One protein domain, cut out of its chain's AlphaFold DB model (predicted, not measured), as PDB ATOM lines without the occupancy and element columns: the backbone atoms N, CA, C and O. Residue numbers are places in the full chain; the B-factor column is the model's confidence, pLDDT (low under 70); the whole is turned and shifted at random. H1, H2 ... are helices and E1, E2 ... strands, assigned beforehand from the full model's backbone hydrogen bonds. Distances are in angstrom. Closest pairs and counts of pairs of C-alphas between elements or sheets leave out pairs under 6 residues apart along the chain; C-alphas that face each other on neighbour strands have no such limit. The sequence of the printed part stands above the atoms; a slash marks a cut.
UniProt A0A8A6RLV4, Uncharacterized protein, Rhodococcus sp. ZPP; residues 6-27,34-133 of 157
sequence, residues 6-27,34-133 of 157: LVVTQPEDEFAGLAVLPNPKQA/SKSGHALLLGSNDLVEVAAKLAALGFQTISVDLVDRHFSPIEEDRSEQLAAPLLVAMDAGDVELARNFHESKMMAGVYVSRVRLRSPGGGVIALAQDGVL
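This is residues 6 to 27 and 34 to 133 of the 157 residues of an uncharacterized protein of Rhodococcus sp. ZPP (UniProt A0A8A6RLV4). A twisted four-stranded sheet has H1 and H2 over one face and no named helix over the other; H3 packs on these two helices, away from the sheet. H1 runs along the strands, H2 crosses slantwise at the E2 edge, and residues 22 to 27 stick out. The printed part has 122 residues, under half of them in named elements, in the order E1 H1 E2 H2 H3 E3 E4; the class is mixed, helices and strands. The sheet is mixed, in the order E1 E4 E3 E2. The whole is compact, with a radius of gyration of the C-alphas of 14.4 A and spans of 40 by 35 by 26 A.

Begin at E1, residues 16 to 18, an edge strand parallel to E4, residues 124 to 128; look for N 18 and O 126, 3.0 A apart. E4 and E3, residues 111 to 118, are an antiparallel hairpin, with N 125 and O 117 at 2.8 A. E3 is antiparallel to the other edge strand, E2, residues 60 to 67, with N 62 and O 116 at 2.8 A. H1, residues 44 to 55, is on the sheet at a height of 8.6 A, along the strands at 14 degrees to E3 on the local plane; its closest C-alphas to E3 are Ser 44 and Val 112, 5.0 A. H2, residues 76 to 91, is on the same face at a height of 7.4 A, slantwise to E2 at 38 degrees on the local plane; the closest C-alphas are Thr 61 and Asp 91, 6.1 A. With residues 89 to 91 alone, H2 touches H1 at a steep tilt of 47 degrees, the same way; the closest C-alphas are Ala 52 and Met 90, 4.3 A. H3, residues 95 to 102, is not on the sheet. With H2 it forms a helical hairpin at a shallow tilt of 11 degrees, opposite ways; residues 86 to 90 alone of H2 touch it, and the closest C-alphas are Ala 89 and Ala 98, 4.8 A. H3 also touches H1 at a steep tilt of 41 degrees, opposite ways; the closest C-alphas are Ala 52 and Val 95, 5.5 A. Every O i to N i+4 pair is within hydrogen-bond range in H1 and H3, and 10 of 12 are in H2.

Find C-alpha 16 at (177.617, 132.020, 151.404), where E1 begins its 7.0 A. H1 runs 16.7 A, E2 21.4 A, and H2 21.9 A from C-alpha 76 at (155.601, 125.048, 162.856). H3 spans 10.5 A, E3 21.1 A, and E4 13.1 A to C-alpha 128 at (167.226, 130.459, 148.119).

The two C-alphas farthest apart, Glu 12 and Lys 35, are 43.8 A apart. Residues 28 to 33 are not printed; C-alphas 27 and 34 are 19.6 A apart. Of the links that are printed whole, none is long. Mean pLDDT of the printed part is 72.1; residues 6 to 27, 34 to 43, 70 to 71, 122 and 125 to 133 are under 70.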
ATOM      1  N   LEU A   6     176.896 131.809 140.545       35.34
ATOM      2  CA  LEU A   6     177.356 131.565 141.904       35.34
ATOM      3  C   LEU A   6     177.886 132.884 142.489       35.34
ATOM      4  O   LEU A   6     178.968 133.324 142.104       35.34
ATOM      5  N   VAL A   7     177.131 133.532 143.378       35.22
ATOM      6  CA  VAL A   7     177.559 134.778 144.035       35.22
ATOM      7  C   VAL A   7     177.958 134.479 145.473       35.22
ATOM      8  O   VAL A   7     177.118 134.442 146.356       35.22
ATOM      9  N   VAL A   8     179.252 134.288 145.725       34.00
ATOM     10  CA  VAL A   8     179.774 134.163 147.094       34.00
ATOM     11  C   VAL A   8     179.856 135.558 147.714       34.00
ATOM     12  O   VAL A   8     180.815 136.287 147.469       34.00
ATOM     13  N   THR A   9     178.868 135.948 148.513       33.72
ATOM     14  CA  THR A   9     178.997 137.096 149.419       33.72
ATOM     15  C   THR A   9     179.542 136.608 150.754       33.72
ATOM     16  O   THR A   9     178.863 135.875 151.462       33.72
ATOM     17  N   GLN A  10     180.773 136.998 151.085       41.06
ATOM     18  CA  GLN A  10     181.268 136.970 152.459       41.06
ATOM     19  C   GLN A  10     181.391 138.407 152.959       41.06
ATOM     20  O   GLN A  10     182.047 139.228 152.312       41.06
ATOM     21  N   PRO A  11     180.818 138.684 154.133       41.34
ATOM     22  CA  PRO A  11     181.574 139.375 155.158       41.34
ATOM     23  C   PRO A  11     181.470 138.603 156.477       41.34
ATOM     24  O   PRO A  11     180.387 138.439 157.022       41.34
ATOM     25  N   GLU A  12     182.624 138.103 156.908       42.00
ATOM     26  CA  GLU A  12     183.098 137.695 158.244       42.00
ATOM     27  C   GLU A  12     182.204 136.936 159.255       42.00
ATOM     28  O   GLU A  12     182.795 136.303 160.117       42.00
ATOM     29  N   ASP A  13     180.874 136.843 159.134       41.38
ATOM     30  CA  ASP A  13     180.041 136.066 160.073       41.38
ATOM     31  C   ASP A  13     178.764 135.404 159.509       41.38
ATOM     32  O   ASP A  13     178.149 134.612 160.220       41.38
ATOM     33  N   GLU A  14     178.350 135.597 158.248       46.12
ATOM     34  CA  GLU A  14     177.106 134.967 157.757       46.12
ATOM     35  C   GLU A  14     177.181 134.428 156.313       46.12
ATOM     36  O   GLU A  14     177.630 135.091 155.385       46.12
ATOM     37  N   PHE A  15     176.746 133.167 156.180       45.16
ATOM     38  CA  PHE A  15     176.393 132.350 155.006       45.16
ATOM     39  C   PHE A  15     176.782 132.817 153.584       45.16
ATOM     40  O   PHE A  15     176.275 133.802 153.056       45.16
ATOM     41  N   ALA A  16     177.511 131.953 152.862       44.16
ATOM     42  CA  ALA A  16     177.617 132.020 151.404       44.16
ATOM     43  C   ALA A  16     176.291 131.571 150.746       44.16
ATOM     44  O   ALA A  16     175.911 130.397 150.822       44.16
ATOM     45  N   GLY A  17     175.567 132.506 150.126       41.25
ATOM     46  CA  GLY A  17     174.334 132.237 149.376       41.25
ATOM     47  C   GLY A  17     174.588 131.999 147.885       41.25
ATOM     48  O   GLY A  17     175.598 132.440 147.356       41.25
ATOM     49  N   LEU A  18     173.685 131.310 147.184       41.72
ATOM     50  CA  LEU A  18     173.617 131.329 145.715       41.72
ATOM     51  C   LEU A  18     172.380 132.120 145.285       41.72
ATOM     52  O   LEU A  18     171.285 131.824 145.756       41.72
ATOM     53  N   ALA A  19     172.547 133.087 144.380       42.03
ATOM     54  CA  ALA A  19     171.451 133.877 143.820       42.03
ATOM     55  C   ALA A  19     171.293 133.587 142.321       42.03
ATOM     56  O   ALA A  19     172.262 133.600 141.563       42.03
ATOM     57  N   VAL A  20     170.065 133.332 141.869       44.31
ATOM     58  CA  VAL A  20     169.779 133.184 140.437       44.31
ATOM     59  C   VAL A  20     169.692 134.576 139.824       44.31
ATOM     60  O   VAL A  20     168.687 135.263 139.972       44.31
ATOM     61  N   LEU A  21     170.736 135.002 139.114       39.22
ATOM     62  CA  LEU A  21     170.686 136.243 138.348       39.22
ATOM     63  C   LEU A  21     170.081 135.969 136.964       39.22
ATOM     64  O   LEU A  21     170.604 135.130 136.220       39.22
ATOM     65  N   PRO A  22     168.993 136.656 136.568       41.03
ATOM     66  CA  PRO A  22     168.500 136.544 135.206       41.03
ATOM     67  C   PRO A  22     169.609 136.987 134.250       41.03
ATOM     68  O   PRO A  22     170.262 138.010 134.453       41.03
ATOM     69  N   ASN A  23     169.838 136.206 133.193       39.06
ATOM     70  CA  ASN A  23     170.779 136.596 132.151       39.06
ATOM     71  C   ASN A  23     170.298 137.936 131.564       39.06
ATOM     72  O   ASN A  23     169.219 137.954 130.975       39.06
ATOM     73  N   PRO A  24     171.071 139.037 131.660       40.78
ATOM     74  CA  PRO A  24     170.607 140.370 131.264       40.78
ATOM     75  C   PRO A  24     170.304 140.481 129.762       40.78
ATOM     76  O   PRO A  24     169.708 141.457 129.318       40.78
ATOM     77  N   LYS A  25     170.722 139.487 128.965       36.25
ATOM     78  CA  LYS A  25     170.438 139.379 127.528       36.25
ATOM     79  C   LYS A  25     169.238 138.483 127.202       36.25
ATOM     80  O   LYS A  25     168.928 138.311 126.027       36.25
ATOM     81  N   GLN A  26     168.594 137.873 128.195       38.88
ATOM     82  CA  GLN A  26     167.374 137.087 128.015       38.88
ATOM     83  C   GLN A  26     166.194 137.807 128.650       38.88
ATOM     84  O   GLN A  26     166.238 138.183 129.817       38.88
ATOM     85  N   ALA A  27     165.123 137.955 127.873       37.25
ATOM     86  CA  ALA A  27     163.834 138.347 128.413       37.25
ATOM     87  C   ALA A  27     163.397 137.319 129.468       37.25
ATOM     88  O   ALA A  27     163.553 136.108 129.263       37.25
ATOM     89  N   SER A  34     151.824 125.704 134.617       39.25
ATOM     90  CA  SER A  34     151.815 124.469 135.407       39.25
ATOM     91  C   SER A  34     150.830 123.467 134.822       39.25
ATOM     92  O   SER A  34     149.693 123.825 134.523       39.25
ATOM     93  N   LYS A  35     151.224 122.194 134.718       36.56
ATOM     94  CA  LYS A  35     150.260 121.092 134.547       36.56
ATOM     95  C   LYS A  35     149.676 120.620 135.884       36.56
ATOM     96  O   LYS A  35     148.691 119.888 135.879       36.56
ATOM     97  N   SER A  36     150.270 121.015 137.011       42.78
ATOM     98  CA  SER A  36     149.730 120.745 138.343       42.78
ATOM     99  C   SER A  36     148.742 121.856 138.711       42.78
ATOM    100  O   SER A  36     149.011 123.031 138.478       42.78
ATOM    101  N   GLY A  37     147.578 121.512 139.264       36.31
ATOM    102  CA  GLY A  37     146.544 122.474 139.687       36.31
ATOM    103  C   GLY A  37     146.920 123.301 140.926       36.31
ATOM    104  O   GLY A  37     146.048 123.661 141.711       36.31
ATOM    105  N   HIS A  38     148.210 123.549 141.139       37.00
ATOM    106  CA  HIS A  38     148.761 124.273 142.275       37.00
ATOM    107  C   HIS A  38     149.408 125.569 141.783       37.00
ATOM    108  O   HIS A  38     149.977 125.608 140.691       37.00
ATOM    109  N   ALA A  39     149.336 126.628 142.598       43.16
ATOM    110  CA  ALA A  39     150.133 127.825 142.351       43.16
ATOM    111  C   ALA A  39     151.614 127.414 142.256       43.16
ATOM    112  O   ALA A  39     152.058 126.544 143.002       43.16
ATOM    113  N   LEU A  40     152.361 127.976 141.313       48.78
ATOM    114  CA  LEU A  40     153.790 127.710 141.167       48.78
ATOM    115  C   LEU A  40     154.557 128.822 141.874       48.78
ATOM    116  O   LEU A  40     154.577 129.950 141.392       48.78
ATOM    117  N   LEU A  41     155.229 128.501 142.978       52.56
ATOM    118  CA  LEU A  41     156.379 129.295 143.403       52.56
ATOM    119  C   LEU A  41     157.571 128.862 142.550       52.56
ATOM    120  O   LEU A  41     158.066 127.737 142.664       52.56
ATOM    121  N   LEU A  42     157.962 129.735 141.621       57.19
ATOM    122  CA  LEU A  42     159.089 129.484 140.731       57.19
ATOM    123  C   LEU A  42     160.364 129.280 141.539       57.19
ATOM    124  O   LEU A  42     160.638 130.011 142.484       57.19
ATOM    125  N   GLY A  43     161.140 128.272 141.161       65.50
ATOM    126  CA  GLY A  43     162.337 127.896 141.897       65.50
ATOM    127  C   GLY A  43     162.101 126.880 143.014       65.50
ATOM    128  O   GLY A  43     163.079 126.331 143.500       65.50
ATOM    129  N   SER A  44     160.859 126.554 143.404       77.50
ATOM    130  CA  SER A  44     160.613 125.574 144.488       77.50
ATOM    131  C   SER A  44     161.055 124.180 144.090       77.50
ATOM    132  O   SER A  44     161.861 123.556 144.775       77.50
ATOM    133  N   ASN A  45     160.593 123.733 142.922       80.19
ATOM    134  CA  ASN A  45     161.043 122.479 142.334       80.19
ATOM    135  C   ASN A  45     162.547 122.527 142.044       80.19
ATOM    136  O   ASN A  45     163.252 121.574 142.355       80.19
ATOM    137  N   ASP A  46     163.050 123.643 141.507       79.12
ATOM    138  CA  ASP A  46     164.467 123.775 141.157       79.12
ATOM    139  C   ASP A  46     165.367 123.636 142.390       79.12
ATOM    140  O   ASP A  46     166.386 122.955 142.327       79.12
ATOM    141  N   LEU A  47     164.984 124.224 143.528       84.44
ATOM    142  CA  LEU A  47     165.717 124.084 144.784       84.44
ATOM    143  C   LEU A  47     165.766 122.630 145.256       84.44
ATOM    144  O   LEU A  47     166.838 122.160 145.637       84.44
ATOM    145  N   VAL A  48     164.640 121.912 145.193       87.75
ATOM    146  CA  VAL A  48     164.570 120.489 145.560       87.75
ATOM    147  C   VAL A  48     165.436 119.641 144.626       87.75
ATOM    148  O   VAL A  48     166.220 118.811 145.085       87.75
ATOM    149  N   GLU A  49     165.356 119.872 143.314       86.25
ATOM    150  CA  GLU A  49     166.144 119.126 142.333       86.25
ATOM    151  C   GLU A  49     167.644 119.413 142.436       86.25
ATOM    152  O   GLU A  49     168.462 118.496 142.332       86.25
ATOM    153  N   VAL A  50     168.027 120.678 142.625       82.81
ATOM    154  CA  VAL A  50     169.428 121.073 142.807       82.81
ATOM    155  C   VAL A  50     169.972 120.488 144.105       82.81
ATOM    156  O   VAL A  50     171.068 119.933 144.085       82.81
ATOM    157  N   ALA A  51     169.216 120.541 145.205       87.44
ATOM    158  CA  ALA A  51     169.617 119.938 146.472       87.44
ATOM    159  C   ALA A  51     169.827 118.423 146.343       87.44
ATOM    160  O   ALA A  51     170.887 117.933 146.724       87.44
ATOM    161  N   ALA A  52     168.897 117.696 145.710       90.25
ATOM    162  CA  ALA A  52     169.046 116.259 145.469       90.25
ATOM    163  C   ALA A  52     170.269 115.932 144.588       90.25
ATOM    164  O   ALA A  52     171.047 115.027 144.890       90.25
ATOM    165  N   LYS A  53     170.513 116.708 143.523       85.50
ATOM    166  CA  LYS A  53     171.716 116.542 142.682       85.50
ATOM    167  C   LYS A  53     173.006 116.824 143.451       85.50
ATOM    168  O   LYS A  53     173.994 116.124 143.250       85.50
ATOM    169  N   LEU A  54     173.016 117.836 144.317       85.00
ATOM    170  CA  LEU A  54     174.166 118.141 145.168       85.00
ATOM    171  C   LEU A  54     174.382 117.056 146.227       85.00
ATOM    172  O   LEU A  54     175.533 116.721 146.508       85.00
ATOM    173  N   ALA A  55     173.313 116.458 146.755       90.06
ATOM    174  CA  ALA A  55     173.414 115.332 147.676       90.06
ATOM    175  C   ALA A  55     174.120 114.127 147.035       90.06
ATOM    176  O   ALA A  55     175.041 113.559 147.622       90.06
ATOM    177  N   ALA A  56     173.813 113.826 145.768       88.19
ATOM    178  CA  ALA A  56     174.534 112.811 144.992       88.19
ATOM    179  C   ALA A  56     176.036 113.130 144.789       88.19
ATOM    180  O   ALA A  56     176.828 112.234 144.498       88.19
ATOM    181  N   LEU A  57     176.445 114.392 144.963       86.25
ATOM    182  CA  LEU A  57     177.839 114.854 144.920       86.25
ATOM    183  C   LEU A  57     178.482 114.961 146.317       86.25
ATOM    184  O   LEU A  57     179.571 115.520 146.455       86.25
ATOM    185  N   GLY A  58     177.828 114.425 147.350       88.00
ATOM    186  CA  GLY A  58     178.335 114.372 148.722       88.00
ATOM    187  C   GLY A  58     178.012 115.597 149.576       88.00
ATOM    188  O   GLY A  58     178.545 115.718 150.679       88.00
ATOM    189  N   PHE A  59     177.167 116.513 149.096       89.75
ATOM    190  CA  PHE A  59     176.589 117.532 149.970       89.75
ATOM    191  C   PHE A  59     175.546 116.882 150.890       89.75
ATOM    192  O   PHE A  59     174.953 115.866 150.551       89.75
ATOM    193  N   GLN A  60     175.313 117.465 152.058       90.94
ATOM    194  CA  GLN A  60     174.288 117.008 152.993       90.94
ATOM    195  C   GLN A  60     173.257 118.110 153.181       90.94
ATOM    196  O   GLN A  60     173.630 119.233 153.523       90.94
ATOM    197  N   THR A  61     171.976 117.813 153.015       89.88
ATOM    198  CA  THR A  61     170.928 118.787 153.298       89.88
ATOM    199  C   THR A  61     170.746 118.932 154.806       89.88
ATOM    200  O   THR A  61     170.644 117.958 155.541       89.88
ATOM    201  N   ILE A  62     170.761 120.170 155.297       88.31
ATOM    202  CA  ILE A  62     170.674 120.487 156.730       88.31
ATOM    203  C   ILE A  62     169.256 120.906 157.100       88.31
ATOM    204  O   ILE A  62     168.715 120.455 158.105       88.31
ATOM    205  N   SER A  63     168.675 121.821 156.322       90.12
ATOM    206  CA  SER A  63     167.357 122.380 156.610       90.12
ATOM    207  C   SER A  63     166.670 122.866 155.342       90.12
ATOM    208  O   SER A  63     167.326 123.200 154.350       90.12
ATOM    209  N   VAL A  64     165.344 122.945 155.411       91.31
ATOM    210  CA  VAL A  64     164.484 123.557 154.398       91.31
ATOM    211  C   VAL A  64     163.568 124.575 155.061       91.31
ATOM    212  O   VAL A  64     163.003 124.294 156.115       91.31
ATOM    213  N   ASP A  65     163.416 125.737 154.434       88.69
ATOM    214  CA  ASP A  65     162.476 126.765 154.878       88.69
ATOM    215  C   ASP A  65     161.205 126.635 154.025       88.69
ATOM    216  O   ASP A  65     161.230 126.882 152.812       88.69
ATOM    217  N   LEU A  66     160.097 126.230 154.650       90.06
ATOM    218  CA  LEU A  66     158.820 125.986 153.981       90.06
ATOM    219  C   LEU A  66     157.878 127.189 154.104       90.06
ATOM    220  O   LEU A  66     157.693 127.745 155.186       90.06
ATOM    221  N   VAL A  67     157.261 127.567 152.988       81.12
ATOM    222  CA  VAL A  67     156.345 128.708 152.887       81.12
ATOM    223  C   VAL A  67     155.061 128.330 152.163       81.12
ATOM    224  O   VAL A  67     155.002 127.330 151.446       81.12
ATOM    225  N   ASP A  68     154.023 129.133 152.341       76.50
ATOM    226  CA  ASP A  68     152.787 129.039 151.578       76.50
ATOM    227  C   ASP A  68     152.859 129.826 150.254       76.50
ATOM    228  O   ASP A  68     153.883 130.403 149.875       76.50
ATOM    229  N   ARG A  69     151.735 129.882 149.534       70.06
ATOM    230  CA  ARG A  69     151.609 130.630 148.268       70.06
ATOM    231  C   ARG A  69     151.807 132.147 148.403       70.06
ATOM    232  O   ARG A  69     151.983 132.822 147.393       70.06
ATOM    233  N   HIS A  70     151.712 132.686 149.616       66.56
ATOM    234  CA  HIS A  70     151.934 134.093 149.935       66.56
ATOM    235  C   HIS A  70     153.362 134.337 150.436       66.56
ATOM    236  O   HIS A  70     153.661 135.434 150.902       66.56
ATOM    237  N   PHE A  71     154.241 133.332 150.330       67.38
ATOM    238  CA  PHE A  71     155.610 133.373 150.831       67.38
ATOM    239  C   PHE A  71     155.686 133.590 152.352       67.38
ATOM    240  O   PHE A  71     156.691 134.071 152.876       67.38
ATOM    241  N   SER A  72     154.616 133.235 153.067       74.75
ATOM    242  CA  SER A  72     154.572 133.255 154.526       74.75
ATOM    243  C   SER A  72     155.044 131.908 155.069       74.75
ATOM    244  O   SER A  72     154.697 130.880 154.483       74.75
ATOM    245  N   PRO A  73     155.820 131.869 156.168       80.94
ATOM    246  CA  PRO A  73     156.165 130.613 156.823       80.94
ATOM    247  C   PRO A  73     154.906 129.803 157.137       80.94
ATOM    248  O   PRO A  73     153.909 130.359 157.603       80.94
ATOM    249  N   ILE A  74     154.943 128.500 156.871       87.75
ATOM    250  CA  ILE A  74     153.853 127.610 157.288       87.75
ATOM    251  C   ILE A  74     153.904 127.367 158.802       87.75
ATOM    252  O   ILE A  74     154.931 127.590 159.441       87.75
ATOM    253  N   GLU A  75     152.794 126.891 159.369       90.06
ATOM    254  CA  GLU A  75     152.702 126.533 160.790       90.06
ATOM    255  C   GLU A  75     153.812 125.552 161.200       90.06
ATOM    256  O   GLU A  75     154.102 124.607 160.465       90.06
ATOM    257  N   GLU A  76     154.413 125.770 162.373       86.19
ATOM    258  CA  GLU A  76     155.601 125.048 162.856       86.19
ATOM    259  C   GLU A  76     155.399 123.525 162.861       86.19
ATOM    260  O   GLU A  76     156.154 122.813 162.199       86.19
ATOM    261  N   ASP A  77     154.304 123.038 163.453       90.88
ATOM    262  CA  ASP A  77     153.949 121.610 163.470       90.88
ATOM    263  C   ASP A  77     153.862 121.008 162.058       90.88
ATOM    264  O   ASP A  77     154.285 119.876 161.808       90.88
ATOM    265  N   ARG A  78     153.305 121.767 161.106       90.69
ATOM    266  CA  ARG A  78     153.187 121.339 159.708       90.69
ATOM    267  C   ARG A  78     154.545 121.377 159.009       90.69
ATOM    268  O   ARG A  78     154.825 120.512 158.183       90.69
ATOM    269  N   SER A  79     155.378 122.360 159.338       90.50
ATOM    270  CA  SER A  79     156.743 122.480 158.838       90.50
ATOM    271  C   SER A  79     157.584 121.280 159.248       90.50
ATOM    272  O   SER A  79     158.161 120.625 158.385       90.50
ATOM    273  N   GLU A  80     157.582 120.914 160.529       89.38
ATOM    274  CA  GLU A  80     158.349 119.775 161.041       89.38
ATOM    275  C   GLU A  80     157.935 118.450 160.385       89.38
ATOM    276  O   GLU A  80     158.790 117.659 159.974       89.38
ATOM    277  N   GLN A  81     156.624 118.234 160.214       93.25
ATOM    278  CA  GLN A  81     156.074 117.036 159.570       93.25
ATOM    279  C   GLN A  81     156.491 116.885 158.103       93.25
ATOM    280  O   GLN A  81     156.602 115.761 157.612       93.25
ATOM    281  N   LEU A  82     156.695 117.995 157.389       94.94
ATOM    282  CA  LEU A  82     157.011 117.998 155.958       94.94
ATOM    283  C   LEU A  82     158.515 118.114 155.686       94.94
ATOM    284  O   LEU A  82     159.018 117.495 154.747       94.94
ATOM    285  N   ALA A  83     159.240 118.871 156.511       94.00
ATOM    286  CA  ALA A  83     160.656 119.149 156.332       94.00
ATOM    287  C   ALA A  83     161.505 117.884 156.470       94.00
ATOM    288  O   ALA A  83     162.320 117.607 155.592       94.00
ATOM    289  N   ALA A  84     161.304 117.082 157.521       92.56
ATOM    290  CA  ALA A  84     162.131 115.898 157.750       92.56
ATOM    291  C   ALA A  84     162.014 114.849 156.620       92.56
ATOM    292  O   ALA A  84     163.050 114.424 156.105       92.56
ATOM    293  N   PRO A  85     160.810 114.463 156.150       94.00
ATOM    294  CA  PRO A  85     160.689 113.555 155.010       94.00
ATOM    295  C   PRO A  85     161.254 114.132 153.707       94.00
ATOM    296  O   PRO A  85     161.859 113.394 152.929       94.00
ATOM    297  N   LEU A  86     161.098 115.439 153.473       94.38
ATOM    298  CA  LEU A  86     161.655 116.097 152.293       94.38
ATOM    299  C   LEU A  86     163.192 116.100 152.318       94.38
ATOM    300  O   LEU A  86     163.813 115.805 151.301       94.38
ATOM    301  N   LEU A  87     163.805 116.373 153.475       95.12
ATOM    302  CA  LEU A  87     165.255 116.280 153.665       95.12
ATOM    303  C   LEU A  87     165.763 114.869 153.356       95.12
ATOM    304  O   LEU A  87     166.698 114.726 152.578       95.12
ATOM    305  N   VAL A  88     165.100 113.833 153.882       94.56
ATOM    306  CA  VAL A  88     165.447 112.428 153.599       94.56
ATOM    307  C   VAL A  88     165.339 112.113 152.105       94.56
ATOM    308  O   VAL A  88     166.211 111.441 151.555       94.56
ATOM    309  N   ALA A  89     164.291 112.601 151.436       93.94
ATOM    310  CA  ALA A  89     164.108 112.387 150.005       93.94
ATOM    311  C   ALA A  89     165.209 113.066 149.169       93.94
ATOM    312  O   ALA A  89     165.687 112.477 148.205       93.94
ATOM    313  N   MET A  90     165.637 114.275 149.549       93.88
ATOM    314  CA  MET A  90     166.738 114.979 148.881       93.88
ATOM    315  C   MET A  90     168.096 114.329 149.167       93.88
ATOM    316  O   MET A  90     168.874 114.114 148.241       93.88
ATOM    317  N   ASP A  91     168.363 113.954 150.419       93.88
ATOM    318  CA  ASP A  91     169.627 113.335 150.842       93.88
ATOM    319  C   ASP A  91     169.845 111.935 150.253       93.88
ATOM    320  O   ASP A  91     170.980 111.468 150.174       93.88
ATOM    321  N   ALA A  92     168.784 111.280 149.770       92.44
ATOM    322  CA  ALA A  92     168.901 110.048 148.995       92.44
ATOM    323  C   ALA A  92     169.624 110.247 147.646       92.44
ATOM    324  O   ALA A  92     170.016 109.268 147.012       92.44
ATOM    325  N   GLY A  93     169.782 111.494 147.182       88.44
ATOM    326  CA  GLY A  93     170.397 111.817 145.893       88.44
ATOM    327  C   GLY A  93     169.538 111.449 144.677       88.44
ATOM    328  O   GLY A  93     170.005 111.545 143.542       88.44
ATOM    329  N   ASP A  94     168.287 111.031 144.899       90.81
ATOM    330  CA  ASP A  94     167.329 110.656 143.862       90.81
ATOM    331  C   ASP A  94     166.374 111.824 143.573       90.81
ATOM    332  O   ASP A  94     165.485 112.164 144.359       90.81
ATOM    333  N   VAL A  95     166.563 112.439 142.405       86.56
ATOM    334  CA  VAL A  95     165.779 113.595 141.952       86.56
ATOM    335  C   VAL A  95     164.306 113.240 141.751       86.56
ATOM    336  O   VAL A  95     163.442 114.065 142.040       86.56
ATOM    337  N   GLU A  96     163.999 112.031 141.273       88.12
ATOM    338  CA  GLU A  96     162.611 111.605 141.071       88.12
ATOM    339  C   GLU A  96     161.915 111.421 142.417       88.12
ATOM    340  O   GLU A  96     160.780 111.863 142.588       88.12
ATOM    341  N   LEU A  97     162.593 110.821 143.397       89.94
ATOM    342  CA  LEU A  97     162.049 110.650 144.744       89.94
ATOM    343  C   LEU A  97     161.732 112.002 145.401       89.94
ATOM    344  O   LEU A  97     160.620 112.202 145.898       89.94
ATOM    345  N   ALA A  98     162.684 112.937 145.361       89.50
ATOM    346  CA  ALA A  98     162.520 114.270 145.933       89.50
ATOM    347  C   ALA A  98     161.404 115.065 145.231       89.50
ATOM    348  O   ALA A  98     160.543 115.647 145.899       89.50
ATOM    349  N   ARG A  99     161.353 115.026 143.890       86.31
ATOM    350  CA  ARG A  99     160.290 115.665 143.098       86.31
ATOM    351  C   ARG A  99     158.920 115.060 143.393       86.31
ATOM    352  O   ARG A  99     157.980 115.804 143.650       86.31
ATOM    353  N   ASN A 100     158.805 113.734 143.430       87.12
ATOM    354  CA  ASN A 100     157.537 113.055 143.710       87.12
ATOM    355  C   ASN A 100     156.994 113.389 145.107       87.12
ATOM    356  O   ASN A 100     155.782 113.531 145.272       87.12
ATOM    357  N   PHE A 101     157.864 113.536 146.113       91.31
ATOM    358  CA  PHE A 101     157.437 113.993 147.436       91.31
ATOM    359  C   PHE A 101     156.967 115.453 147.402       91.31
ATOM    360  O   PHE A 101     155.888 115.762 147.915       91.31
ATOM    361  N   HIS A 102     157.743 116.339 146.770       88.19
ATOM    362  CA  HIS A 102     157.416 117.762 146.659       88.19
ATOM    363  C   HIS A 102     156.104 118.012 145.894       88.19
ATOM    364  O   HIS A 102     155.322 118.880 146.266       88.19
ATOM    365  N   GLU A 103     155.812 117.214 144.869       84.50
ATOM    366  CA  GLU A 103     154.571 117.297 144.083       84.50
ATOM    367  C   GLU A 103     153.411 116.485 144.690       84.50
ATOM    368  O   GLU A 103     152.311 116.430 144.130       84.50
ATOM    369  N   SER A 104     153.625 115.843 145.841       85.31
ATOM    370  CA  SER A 104     152.602 115.038 146.502       85.31
ATOM    371  C   SER A 104     151.485 115.896 147.104       85.31
ATOM    372  O   SER A 104     151.658 117.063 147.455       85.31
ATOM    373  N   LYS A 105     150.323 115.274 147.344       82.94
ATOM    374  CA  LYS A 105     149.196 115.930 148.030       82.94
ATOM    375  C   LYS A 105     149.537 116.440 149.437       82.94
ATOM    376  O   LYS A 105     148.850 117.336 149.913       82.94
ATOM    377  N   MET A 106     150.556 115.887 150.101       87.06
ATOM    378  CA  MET A 106     150.982 116.343 151.434       87.06
ATOM    379  C   MET A 106     151.595 117.747 151.383       87.06
ATOM    380  O   MET A 106     151.359 118.564 152.272       87.06
ATOM    381  N   MET A 107     152.317 118.038 150.301       85.81
ATOM    382  CA  MET A 107     152.964 119.322 150.030       85.81
ATOM    383  C   MET A 107     152.047 120.297 149.277       85.81
ATOM    384  O   MET A 107     152.474 121.375 148.877       85.81
ATOM    385  N   ALA A 108     150.765 119.967 149.084       81.12
ATOM    386  CA  ALA A 108     149.839 120.842 148.375       81.12
ATOM    387  C   ALA A 108     149.741 122.224 149.054       81.12
ATOM    388  O   ALA A 108     149.349 122.343 150.221       81.12
ATOM    389  N   GLY A 109     150.087 123.269 148.295       75.69
ATOM    390  CA  GLY A 109     150.122 124.657 148.771       75.69
ATOM    391  C   GLY A 109     151.311 124.996 149.678       75.69
ATOM    392  O   GLY A 109     151.296 126.065 150.283       75.69
ATOM    393  N   VAL A 110     152.301 124.105 149.774       85.19
ATOM    394  CA  VAL A 110     153.555 124.286 150.512       85.19
ATOM    395  C   VAL A 110     154.713 124.292 149.524       85.19
ATOM    396  O   VAL A 110     154.771 123.473 148.611       85.19
ATOM    397  N   TYR A 111     155.647 125.211 149.726       84.94
ATOM    398  CA  TYR A 111     156.756 125.471 148.822       84.94
ATOM    399  C   TYR A 111     158.057 125.602 149.601       84.94
ATOM    400  O   TYR A 111     158.068 126.003 150.761       84.94
ATOM    401  N   VAL A 112     159.169 125.289 148.951       86.44
ATOM    402  CA  VAL A 112     160.515 125.358 149.520       86.44
ATOM    403  C   VAL A 112     161.129 126.696 149.152       86.44
ATOM    404  O   VAL A 112     161.554 126.873 148.022       86.44
ATOM    405  N   SER A 113     161.205 127.638 150.087       81.94
ATOM    406  CA  SER A 113     161.787 128.970 149.842       81.94
ATOM    407  C   SER A 113     163.317 128.991 149.925       81.94
ATOM    408  O   SER A 113     163.975 129.794 149.257       81.94
ATOM    409  N   ARG A 114     163.893 128.099 150.738       83.31
ATOM    410  CA  ARG A 114     165.337 127.974 150.940       83.31
ATOM    411  C   ARG A 114     165.711 126.547 151.318       83.31
ATOM    412  O   ARG A 114     164.965 125.869 152.018       83.31
ATOM    413  N   VAL A 115     166.904 126.132 150.909       84.81
ATOM    414  CA  VAL A 115     167.567 124.900 151.334       84.81
ATOM    415  C   VAL A 115     168.967 125.246 151.837       84.81
ATOM    416  O   VAL A 115     169.712 125.957 151.162       84.81
ATOM    417  N   ARG A 116     169.352 124.746 153.012       82.75
ATOM    418  CA  ARG A 116     170.734 124.830 153.508       82.75
ATOM    419  C   ARG A 116     171.421 123.487 153.327       82.75
ATOM    420  O   ARG A 116     170.872 122.467 153.732       82.75
ATOM    421  N   LEU A 117     172.626 123.489 152.767       83.88
ATOM    422  CA  LEU A 117     173.422 122.286 152.530       83.88
ATOM    423  C   LEU A 117     174.819 122.439 153.125       83.88
ATOM    424  O   LEU A 117     175.422 123.507 153.062       83.88
ATOM    425  N   ARG A 118     175.370 121.356 153.658       82.12
ATOM    426  CA  ARG A 118     176.775 121.241 154.036       82.12
ATOM    427  C   ARG A 118     177.548 120.628 152.878       82.12
ATOM    428  O   ARG A 118     177.210 119.551 152.407       82.12
ATOM    429  N   SER A 119     178.591 121.310 152.431       79.94
ATOM    430  CA  SER A 119     179.539 120.784 151.451       79.94
ATOM    431  C   SER A 119     180.414 119.672 152.048       79.94
ATOM    432  O   SER A 119     180.644 119.667 153.262       79.94
ATOM    433  N   PRO A 120     180.999 118.790 151.216       73.75
ATOM    434  CA  PRO A 120     181.970 117.789 151.672       73.75
ATOM    435  C   PRO A 120     183.165 118.386 152.436       73.75
ATOM    436  O   PRO A 120     183.741 117.739 153.304       73.75
ATOM    437  N   GLY A 121     183.531 119.636 152.124       75.56
ATOM    438  CA  GLY A 121     184.602 120.382 152.792       75.56
ATOM    439  C   GLY A 121     184.189 121.055 154.107       75.56
ATOM    440  O   GLY A 121     184.980 121.800 154.674       75.56
ATOM    441  N   GLY A 122     182.957 120.842 154.581       69.62
ATOM    442  CA  GLY A 122     182.451 121.347 155.861       69.62
ATOM    443  C   GLY A 122     181.769 122.719 155.808       69.62
ATOM    444  O   GLY A 122     181.013 123.047 156.719       69.62
ATOM    445  N   GLY A 123     181.961 123.500 154.739       72.12
ATOM    446  CA  GLY A 123     181.281 124.788 154.559       72.12
ATOM    447  C   GLY A 123     179.778 124.624 154.321       72.12
ATOM    448  O   GLY A 123     179.368 123.673 153.654       72.12
ATOM    449  N   VAL A 124     178.964 125.545 154.842       72.88
ATOM    450  CA  VAL A 124     177.505 125.564 154.640       72.88
ATOM    451  C   VAL A 124     177.145 126.562 153.544       72.88
ATOM    452  O   VAL A 124     177.601 127.703 153.568       72.88
ATOM    453  N   ILE A 125     176.311 126.128 152.604       68.12
ATOM    454  CA  ILE A 125     175.747 126.947 151.530       68.12
ATOM    455  C   ILE A 125     174.233 127.060 151.702       68.12
ATOM    456  O   ILE A 125     173.573 126.105 152.117       68.12
ATOM    457  N   ALA A 126     173.679 128.221 151.366       68.31
ATOM    458  CA  ALA A 126     172.238 128.427 151.303       68.31
ATOM    459  C   ALA A 126     171.805 128.634 149.847       68.31
ATOM    460  O   ALA A 126     172.303 129.521 149.155       68.31
ATOM    461  N   LEU A 127     170.860 127.817 149.394       69.12
ATOM    462  CA  LEU A 127     170.154 127.991 148.133       69.12
ATOM    463  C   LEU A 127     168.804 128.620 148.447       69.12
ATOM    464  O   LEU A 127     168.048 128.048 149.227       69.12
ATOM    465  N   ALA A 128     168.494 129.779 147.880       69.81
ATOM    466  CA  ALA A 128     167.226 130.459 148.119       69.81
ATOM    467  C   ALA A 128     166.565 130.859 146.801       69.81
ATOM    468  O   ALA A 128     167.243 131.104 145.802       69.81
ATOM    469  N   GLN A 129     165.239 130.930 146.817       68.06
ATOM    470  CA  GLN A 129     164.489 131.569 145.746       68.06
ATOM    471  C   GLN A 129     164.597 133.082 145.904       68.06
ATOM    472  O   GLN A 129     164.379 133.600 147.001       68.06
ATOM    473  N   ASP A 130     164.869 133.781 144.808       51.69
ATOM    474  CA  ASP A 130     164.849 135.242 144.760       51.69
ATOM    475  C   ASP A 130     163.756 135.682 143.773       51.69
ATOM    476  O   ASP A 130     164.010 136.040 142.625       51.69
ATOM    477  N   GLY A 131     162.494 135.522 144.186       42.94
ATOM    478  CA  GLY A 131     161.337 135.982 143.414       42.94
ATOM    479  C   GLY A 131     160.084 135.119 143.559       42.94
ATOM    480  O   GLY A 131     160.111 133.908 143.363       42.94
ATOM    481  N   VAL A 132     158.955 135.777 143.831       40.94
ATOM    482  CA  VAL A 132     157.604 135.211 143.732       40.94
ATOM    483  C   VAL A 132     157.016 135.677 142.400       40.94
ATOM    484  O   VAL A 132     156.888 136.879 142.182       40.94
ATOM    485  N   LEU A 133     156.654 134.762 141.501       38.19
ATOM    486  CA  LEU A 133     155.910 135.101 140.282       38.19
ATOM    487  C   LEU A 133     154.471 134.615 140.439       38.19
ATOM    488  O   LEU A 133     154.203 133.421 140.535       38.19
TER     489      LEU A 133